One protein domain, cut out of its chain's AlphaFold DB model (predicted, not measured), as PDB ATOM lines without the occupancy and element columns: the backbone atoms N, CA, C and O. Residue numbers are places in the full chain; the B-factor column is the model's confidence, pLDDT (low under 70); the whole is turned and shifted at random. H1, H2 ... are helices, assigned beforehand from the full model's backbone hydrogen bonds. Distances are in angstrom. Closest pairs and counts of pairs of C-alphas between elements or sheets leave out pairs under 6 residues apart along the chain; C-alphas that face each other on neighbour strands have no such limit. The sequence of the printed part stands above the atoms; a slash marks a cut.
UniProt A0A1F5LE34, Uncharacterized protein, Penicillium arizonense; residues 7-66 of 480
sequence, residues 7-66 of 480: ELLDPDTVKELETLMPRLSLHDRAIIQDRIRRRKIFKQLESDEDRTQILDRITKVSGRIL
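Overview. This is residues 7 to 66 of the 480 residues of an uncharacterized protein of Penicillium arizonense (UniProt A0A1F5LE34). Two helices of equal residue count, H2 and H3, fold back on each other as a hairpin, and a shorter first helix, H1, lies close to H2 and away from H3, the three making a loose triangle seen end-on. The printed part has 60 residues with three named helices, H1, H2, H3 in chain order, and no named strand; the class is all helix. It is compact, with a radius of gyration of the C-alphas of 10.6 A and spans of 29 by 21 by 16 A.

Along the chain. H1 is residues 11 to 17, 9.9 A long, from C-alpha 11 at (117.581, 116.684, 171.327). H2 is residues 26 to 37, 16.2 A. H3 is residues 48 to 59, 16.3 A, ending at C-alpha 59 at (105.230, 119.301, 156.718).

Arrangement. H1 and H2 are close but not clearly touching; their closest C-alphas, Leu 17 and Ile 32, are 7.3 A apart. They run opposite ways at a tilt of 36 degrees, only just steep. H2 and H3, a helical hairpin, touch, the closest C-alphas being Arg 29 and Thr 59 at 6.3 A, with a shallow tilt of 17 degrees, opposite ways. H1 and H3 are apart. In H1, H2 and H3 every O i to N i+4 pair is within hydrogen-bond range.

Size, cuts and confidence. The C-alphas of Glu 7 and Leu 26 are the two farthest apart, 29.0 A. The printed part has no cut, both links are short, and no printed residue is under 70 in pLDDT.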
ATOM      1  N   GLU A   7     108.739 114.018 176.650       73.88
ATOM      2  CA  GLU A   7     109.831 113.042 176.794       73.88
ATOM      3  C   GLU A   7     110.116 112.240 175.507       73.88
ATOM      4  O   GLU A   7     111.232 111.760 175.301       73.88
ATOM      5  N   LEU A   8     109.124 112.123 174.612       75.25
ATOM      6  CA  LEU A   8     109.236 111.435 173.319       75.25
ATOM      7  C   LEU A   8     110.032 112.236 172.265       75.25
ATOM      8  O   LEU A   8     110.349 111.699 171.195       75.25
ATOM      9  N   LEU A   9     110.352 113.506 172.539       82.94
ATOM     10  CA  LEU A   9     111.155 114.386 171.692       82.94
ATOM     11  C   LEU A   9     112.611 114.424 172.180       82.94
ATOM     12  O   LEU A   9     112.922 115.020 173.202       82.94
ATOM     13  N   ASP A  10     113.531 113.829 171.415       85.94
ATOM     14  CA  ASP A  10     114.958 113.838 171.753       85.94
ATOM     15  C   ASP A  10     115.724 115.052 171.167       85.94
ATOM     16  O   ASP A  10     115.390 115.522 170.072       85.94
ATOM     17  N   PRO A  11     116.807 115.536 171.814       88.06
ATOM     18  CA  PRO A  11     117.581 116.684 171.327       88.06
ATOM     19  C   PRO A  11     118.193 116.523 169.926       88.06
ATOM     20  O   PRO A  11     118.389 117.526 169.233       88.06
ATOM     21  N   ASP A  12     118.485 115.299 169.462       90.94
ATOM     22  CA  ASP A  12     118.940 115.102 168.076       90.94
ATOM     23  C   ASP A  12     117.799 115.353 167.088       90.94
ATOM     24  O   ASP A  12     118.022 115.971 166.048       90.94
ATOM     25  N   THR A  13     116.572 114.931 167.417       93.44
ATOM     26  CA  THR A  13     115.379 115.244 166.618       93.44
ATOM     27  C   THR A  13     115.200 116.754 166.465       93.44
ATOM     28  O   THR A  13     114.968 117.214 165.347       93.44
ATOM     29  N   VAL A  14     115.393 117.539 167.530       92.69
ATOM     30  CA  VAL A  14     115.345 119.012 167.452       92.69
ATOM     31  C   VAL A  14     116.446 119.553 166.532       92.69
ATOM     32  O   VAL A  14     116.145 120.280 165.584       92.69
ATOM     33  N   LYS A  15     117.708 119.143 166.729       92.75
ATOM     34  CA  LYS A  15     118.857 119.561 165.891       92.75
ATOM     35  C   LYS A  15     118.681 119.212 164.408       92.75
ATOM     36  O   LYS A  15     119.183 119.937 163.540       92.75
ATOM     37  N   GLU A  16     117.993 118.110 164.118       95.31
ATOM     38  CA  GLU A  16     117.720 117.608 162.770       95.31
ATOM     39  C   GLU A  16     116.461 118.214 162.118       95.31
ATOM     40  O   GLU A  16     116.253 118.011 160.919       95.31
ATOM     41  N   LEU A  17     115.639 118.957 162.865       96.19
ATOM     42  CA  LEU A  17     114.434 119.620 162.359       96.19
ATOM     43  C   LEU A  17     114.547 121.147 162.321       96.19
ATOM     44  O   LEU A  17     114.033 121.764 161.390       96.19
ATOM     45  N   GLU A  18     115.216 121.761 163.296       95.56
ATOM     46  CA  GLU A  18     115.319 123.218 163.399       95.56
ATOM     47  C   GLU A  18     115.863 123.864 162.109       95.56
ATOM     48  O   GLU A  18     116.737 123.317 161.429       95.56
ATOM     49  N   THR A  19     115.374 125.063 161.780       97.19
ATOM     50  CA  THR A  19     115.675 125.833 160.549       97.19
ATOM     51  C   THR A  19     115.172 125.246 159.219       97.19
ATOM     52  O   THR A  19     115.338 125.885 158.174       97.19
ATOM     53  N   LEU A  20     114.553 124.061 159.208       98.00
ATOM     54  CA  LEU A  20     113.908 123.522 158.006       98.00
ATOM     55  C   LEU A  20     112.566 124.225 157.751       98.00
ATOM     56  O   LEU A  20     111.820 124.477 158.690       98.00
ATOM     57  N   MET A  21     112.244 124.511 156.487       97.44
ATOM     58  CA  MET A  21     110.994 125.154 156.049       97.44
ATOM     59  C   MET A  21     110.184 124.216 155.140       97.44
ATOM     60  O   MET A  21     110.098 124.451 153.931       97.44
ATOM     61  N   PRO A  22     109.606 123.117 155.655       97.06
ATOM     62  CA  PRO A  22     109.100 122.034 154.813       97.06
ATOM     63  C   PRO A  22     107.905 122.417 153.928       97.06
ATOM     64  O   PRO A  22     107.755 121.837 152.850       97.06
ATOM     65  N   ARG A  23     107.094 123.420 154.306       95.44
ATOM     66  CA  ARG A  23     106.030 123.956 153.436       95.44
ATOM     67  C   ARG A  23     106.593 124.647 152.189       95.44
ATOM     68  O   ARG A  23     106.017 124.477 151.115       95.44
ATOM     69  N   LEU A  24     107.717 125.363 152.306       95.44
ATOM     70  CA  LEU A  24     108.354 126.118 151.214       95.44
ATOM     71  C   LEU A  24     109.366 125.287 150.410       95.44
ATOM     72  O   LEU A  24     109.337 125.286 149.182       95.44
ATOM     73  N   SER A  25     110.261 124.588 151.109       97.75
ATOM     74  CA  SER A  25     111.388 123.845 150.545       97.75
ATOM     75  C   SER A  25     111.015 122.374 150.352       97.75
ATOM     76  O   SER A  25     110.821 121.626 151.317       97.75
ATOM     77  N   LEU A  26     110.926 121.937 149.093       98.00
ATOM     78  CA  LEU A  26     110.727 120.526 148.746       98.00
ATOM     79  C   LEU A  26     111.907 119.662 149.216       98.00
ATOM     80  O   LEU A  26     111.700 118.526 149.643       98.00
ATOM     81  N   HIS A  27     113.128 120.205 149.202       98.25
ATOM     82  CA  HIS A  27     114.319 119.526 149.709       98.25
ATOM     83  C   HIS A  27     114.237 119.278 151.221       98.25
ATOM     84  O   HIS A  27     114.461 118.156 151.677       98.25
ATOM     85  N   ASP A  28     113.849 120.291 151.997       98.31
ATOM     86  CA  ASP A  28     113.694 120.170 153.450       98.31
ATOM     87  C   ASP A  28     112.594 119.156 153.799       98.31
ATOM     88  O   ASP A  28     112.768 118.308 154.673       98.31
ATOM     89  N   ARG A  29     111.476 119.186 153.065       98.06
ATOM     90  CA  ARG A  29     110.378 118.218 153.201       98.06
ATOM     91  C   ARG A  29     110.850 116.785 152.957       98.06
ATOM     92  O   ARG A  29     110.532 115.900 153.750       98.06
ATOM     93  N   ALA A  30     111.638 116.566 151.903       98.12
ATOM     94  CA  ALA A  30     112.215 115.264 151.583       98.12
ATOM     95  C   ALA A  30     113.212 114.787 152.658       98.12
ATOM     96  O   ALA A  30     113.218 113.604 153.000       98.12
ATOM     97  N   ILE A  31     114.003 115.697 153.246       97.75
ATOM     98  CA  ILE A  31     114.877 115.403 154.393       97.75
ATOM     99  C   ILE A  31     114.056 114.895 155.586       97.75
ATOM    100  O   ILE A  31     114.390 113.854 156.155       97.75
ATOM    101  N   ILE A  32     112.968 115.580 155.953       97.94
ATOM    102  CA  ILE A  32     112.107 115.176 157.079       97.94
ATOM    103  C   ILE A  32     111.446 113.821 156.800       97.94
ATOM    104  O   ILE A  32     111.503 112.924 157.642       97.94
ATOM    105  N   GLN A  33     110.884 113.634 155.601       97.69
ATOM    106  CA  GLN A  33     110.281 112.367 155.169       97.69
ATOM    107  C   GLN A  33     111.276 111.200 155.251       97.69
ATOM    108  O   GLN A  33     110.958 110.151 155.811       97.69
ATOM    109  N   ASP A  34     112.500 111.379 154.746       97.75
ATOM    110  CA  ASP A  34     113.542 110.354 154.803       97.75
ATOM    111  C   ASP A  34     113.974 110.040 156.244       97.75
ATOM    112  O   ASP A  34     114.133 108.869 156.601       97.75
ATOM    113  N   ARG A  35     114.102 111.060 157.100       96.56
ATOM    114  CA  ARG A  35     114.483 110.906 158.513       96.56
ATOM    115  C   ARG A  35     113.407 110.205 159.342       96.56
ATOM    116  O   ARG A  35     113.754 109.322 160.128       96.56
ATOM    117  N   ILE A  36     112.124 110.524 159.137       94.62
ATOM    118  CA  ILE A  36     111.010 109.811 159.786       94.62
ATOM    119  C   ILE A  36     110.960 108.359 159.302       94.62
ATOM    120  O   ILE A  36     110.924 107.454 160.140       94.62
ATOM    121  N   ARG A  37     111.051 108.123 157.985       94.12
ATOM    122  CA  ARG A  37     111.034 106.782 157.371       94.12
ATOM    123  C   ARG A  37     112.183 105.888 157.845       94.12
ATOM    124  O   ARG A  37     111.984 104.697 158.046       94.12
ATOM    125  N   ARG A  38     113.384 106.442 158.038       93.75
ATOM    126  CA  ARG A  38     114.557 105.708 158.558       93.75
ATOM    127  C   ARG A  38     114.619 105.636 160.091       93.75
ATOM    128  O   ARG A  38     115.653 105.232 160.612       93.75
ATOM    129  N   ARG A  39     113.568 106.066 160.806       93.00
ATOM    130  CA  ARG A  39     113.524 106.163 162.280       93.00
ATOM    131  C   ARG A  39     114.734 106.901 162.891       93.00
ATOM    132  O   ARG A  39     115.174 106.588 163.990       93.00
ATOM    133  N   LYS A  40     115.269 107.906 162.179       94.06
ATOM    134  CA  LYS A  40     116.383 108.753 162.655       94.06
ATOM    135  C   LYS A  40     115.938 109.852 163.616       94.06
ATOM    136  O   LYS A  40     116.729 110.261 164.458       94.06
ATOM    137  N   ILE A  41     114.700 110.313 163.465       94.00
ATOM    138  CA  ILE A  41     114.051 111.301 164.330       94.00
ATOM    139  C   ILE A  41     112.754 110.729 164.907       94.00
ATOM    140  O   ILE A  41     112.179 109.803 164.321       94.00
ATOM    141  N   PHE A  42     112.319 111.258 166.052       90.75
ATOM    142  CA  PHE A  42     111.281 110.683 166.915       90.75
ATOM    143  C   PHE A  42     111.591 109.217 167.245       90.75
ATOM    144  O   PHE A  42     110.782 108.329 166.989       90.75
ATOM    145  N   LYS A  43     112.814 108.929 167.712       89.94
ATOM    146  CA  LYS A  43     113.323 107.546 167.846       89.94
ATOM    147  C   LYS A  43     112.486 106.698 168.813       89.94
ATOM    148  O   LYS A  43     112.331 105.504 168.583       89.94
ATOM    149  N   GLN A  44     111.936 107.332 169.850       86.38
ATOM    150  CA  GLN A  44     111.106 106.708 170.886       86.38
ATOM    151  C   GLN A  44     109.668 106.408 170.426       86.38
ATOM    152  O   GLN A  44     108.941 105.689 171.102       86.38
ATOM    153  N   LEU A  45     109.235 106.950 169.281       87.50
ATOM    154  CA  LEU A  45     107.868 106.782 168.796       87.50
ATOM    155  C   LEU A  45     107.733 105.496 167.973       87.50
ATOM    156  O   LEU A  45     108.126 105.446 166.800       87.50
ATOM    157  N   GLU A  46     107.176 104.465 168.610       86.44
ATOM    158  CA  GLU A  46     107.038 103.116 168.049       86.44
ATOM    159  C   GLU A  46     105.936 102.998 166.984       86.44
ATOM    160  O   GLU A  46     106.135 102.299 165.985       86.44
ATOM    161  N   SER A  47     104.807 103.692 167.188       90.44
ATOM    162  CA  SER A  47     103.608 103.670 166.335       90.44
ATOM    163  C   SER A  47     103.853 104.348 164.984       90.44
ATOM    164  O   SER A  47     104.069 105.556 164.915       90.44
ATOM    165  N   ASP A  48     103.782 103.593 163.882       90.12
ATOM    166  CA  ASP A  48     103.936 104.154 162.529       90.12
ATOM    167  C   ASP A  48     102.763 105.071 162.114       90.12
ATOM    168  O   ASP A  48     102.939 105.952 161.268       90.12
ATOM    169  N   GLU A  49     101.593 104.923 162.741       92.06
ATOM    170  CA  GLU A  49     100.446 105.827 162.571       92.06
ATOM    171  C   GLU A  49     100.767 107.211 163.159       92.06
ATOM    172  O   GLU A  49     100.695 108.226 162.466       92.06
ATOM    173  N   ASP A  50     101.260 107.252 164.397       90.00
ATOM    174  CA  ASP A  50     101.654 108.484 165.087       90.00
ATOM    175  C   ASP A  50     102.776 109.204 164.322       90.00
ATOM    176  O   ASP A  50     102.746 110.421 164.131       90.00
ATOM    177  N   ARG A  51     103.749 108.442 163.796       91.44
ATOM    178  CA  ARG A  51     104.813 108.963 162.918       91.44
ATOM    179  C   ARG A  51     104.254 109.600 161.646       91.44
ATOM    180  O   ARG A  51     104.798 110.603 161.182       91.44
ATOM    181  N   THR A  52     103.184 109.036 161.091       93.19
ATOM    182  CA  THR A  52     102.497 109.562 159.903       93.19
ATOM    183  C   THR A  52     101.751 110.856 160.233       93.19
ATOM    184  O   THR A  52     101.880 111.837 159.500       93.19
ATOM    185  N   GLN A  53     101.065 110.918 161.378       92.50
ATOM    186  CA  GLN A  53     100.394 112.132 161.855       92.50
ATOM    187  C   GLN A  53     101.384 113.263 162.178       92.50
ATOM    188  O   GLN A  53     101.148 114.420 161.826       92.50
ATOM    189  N   ILE A  54     102.525 112.945 162.797       91.88
ATOM    190  CA  ILE A  54     103.602 113.911 163.050       91.88
ATOM    191  C   ILE A  54     104.211 114.413 161.736       91.88
ATOM    192  O   ILE A  54     104.421 115.616 161.589       91.88
ATOM    193  N   LEU A  55     104.446 113.535 160.755       94.69
ATOM    194  CA  LEU A  55     104.941 113.934 159.435       94.69
ATOM    195  C   LEU A  55     103.969 114.891 158.723       94.69
ATOM    196  O   LEU A  55     104.401 115.910 158.175       94.69
ATOM    197  N   ASP A  56     102.668 114.602 158.752       94.44
ATOM    198  CA  ASP A  56     101.632 115.470 158.182       94.44
ATOM    199  C   ASP A  56     101.622 116.860 158.844       94.44
ATOM    200  O   ASP A  56     101.636 117.876 158.147       94.44
ATOM    201  N   ARG A  57     101.699 116.926 160.179       93.69
ATOM    202  CA  ARG A  57     101.749 118.195 160.927       93.69
ATOM    203  C   ARG A  57     103.030 118.983 160.649       93.69
ATOM    204  O   ARG A  57     102.961 120.160 160.304       93.69
ATOM    205  N   ILE A  58     104.197 118.343 160.745       93.94
ATOM    206  CA  ILE A  58     105.496 119.004 160.546       93.94
ATOM    207  C   ILE A  58     105.623 119.549 159.123       93.94
ATOM    208  O   ILE A  58     106.121 120.655 158.930       93.94
ATOM    209  N   THR A  59     105.136 118.827 158.110       94.50
ATOM    210  CA  THR A  59     105.230 119.301 156.718       94.50
ATOM    211  C   THR A  59     104.298 120.471 156.383       94.50
ATOM    212  O   THR A  59     104.489 121.107 155.343       94.50
ATOM    213  N   LYS A  60     103.353 120.807 157.273       93.31
ATOM    214  CA  LYS A  60     102.444 121.961 157.165       93.31
ATOM    215  C   LYS A  60     102.933 123.225 157.879       93.31
ATOM    216  O   LYS A  60     102.338 124.279 157.656       93.31
ATOM    217  N   VAL A  61     104.001 123.148 158.687       93.31
ATOM    218  CA  VAL A  61     104.608 124.312 159.366       93.31
ATOM    219  C   VAL A  61     104.851 125.430 158.349       93.31
ATOM    220  O   VAL A  61     105.515 125.217 157.333       93.31
ATOM    221  N   SER A  62     104.255 126.603 158.590       90.31
ATOM    222  CA  SER A  62     104.233 127.727 157.641       90.31
ATOM    223  C   SER A  62     105.618 128.304 157.363       90.31
ATOM    224  O   SER A  62     105.890 128.739 156.242       90.31
ATOM    225  N   GLY A  63     106.459 128.276 158.391       93.25
ATOM    226  CA  GLY A  63     107.756 128.918 158.458       93.25
ATOM    227  C   GLY A  63     108.929 127.956 158.620       93.25
ATOM    228  O   GLY A  63     108.892 126.813 158.153       93.25
ATOM    229  N   ARG A  64     109.979 128.412 159.310       95.88
ATOM    230  CA  ARG A  64     111.010 127.523 159.868       95.88
ATOM    231  C   ARG A  64     110.424 126.720 161.027       95.88
ATOM    232  O   ARG A  64     109.639 127.231 161.817       95.88
ATOM    233  N   ILE A  65     110.874 125.479 161.186       96.56
ATOM    234  CA  ILE A  65     110.738 124.779 162.464       96.56
ATOM    235  C   ILE A  65     111.654 125.495 163.459       96.56
ATOM    236  O   ILE A  65     112.877 125.528 163.276       96.56
ATOM    237  N   LEU A  66     111.046 126.119 164.466       94.12
ATOM    238  CA  LEU A  66     111.738 126.898 165.486       94.12
ATOM    239  C   LEU A  66     112.218 126.007 166.641       94.12
ATOM    240  O   LEU A  66     111.649 124.955 166.923       94.12
TER     241      LEU A  66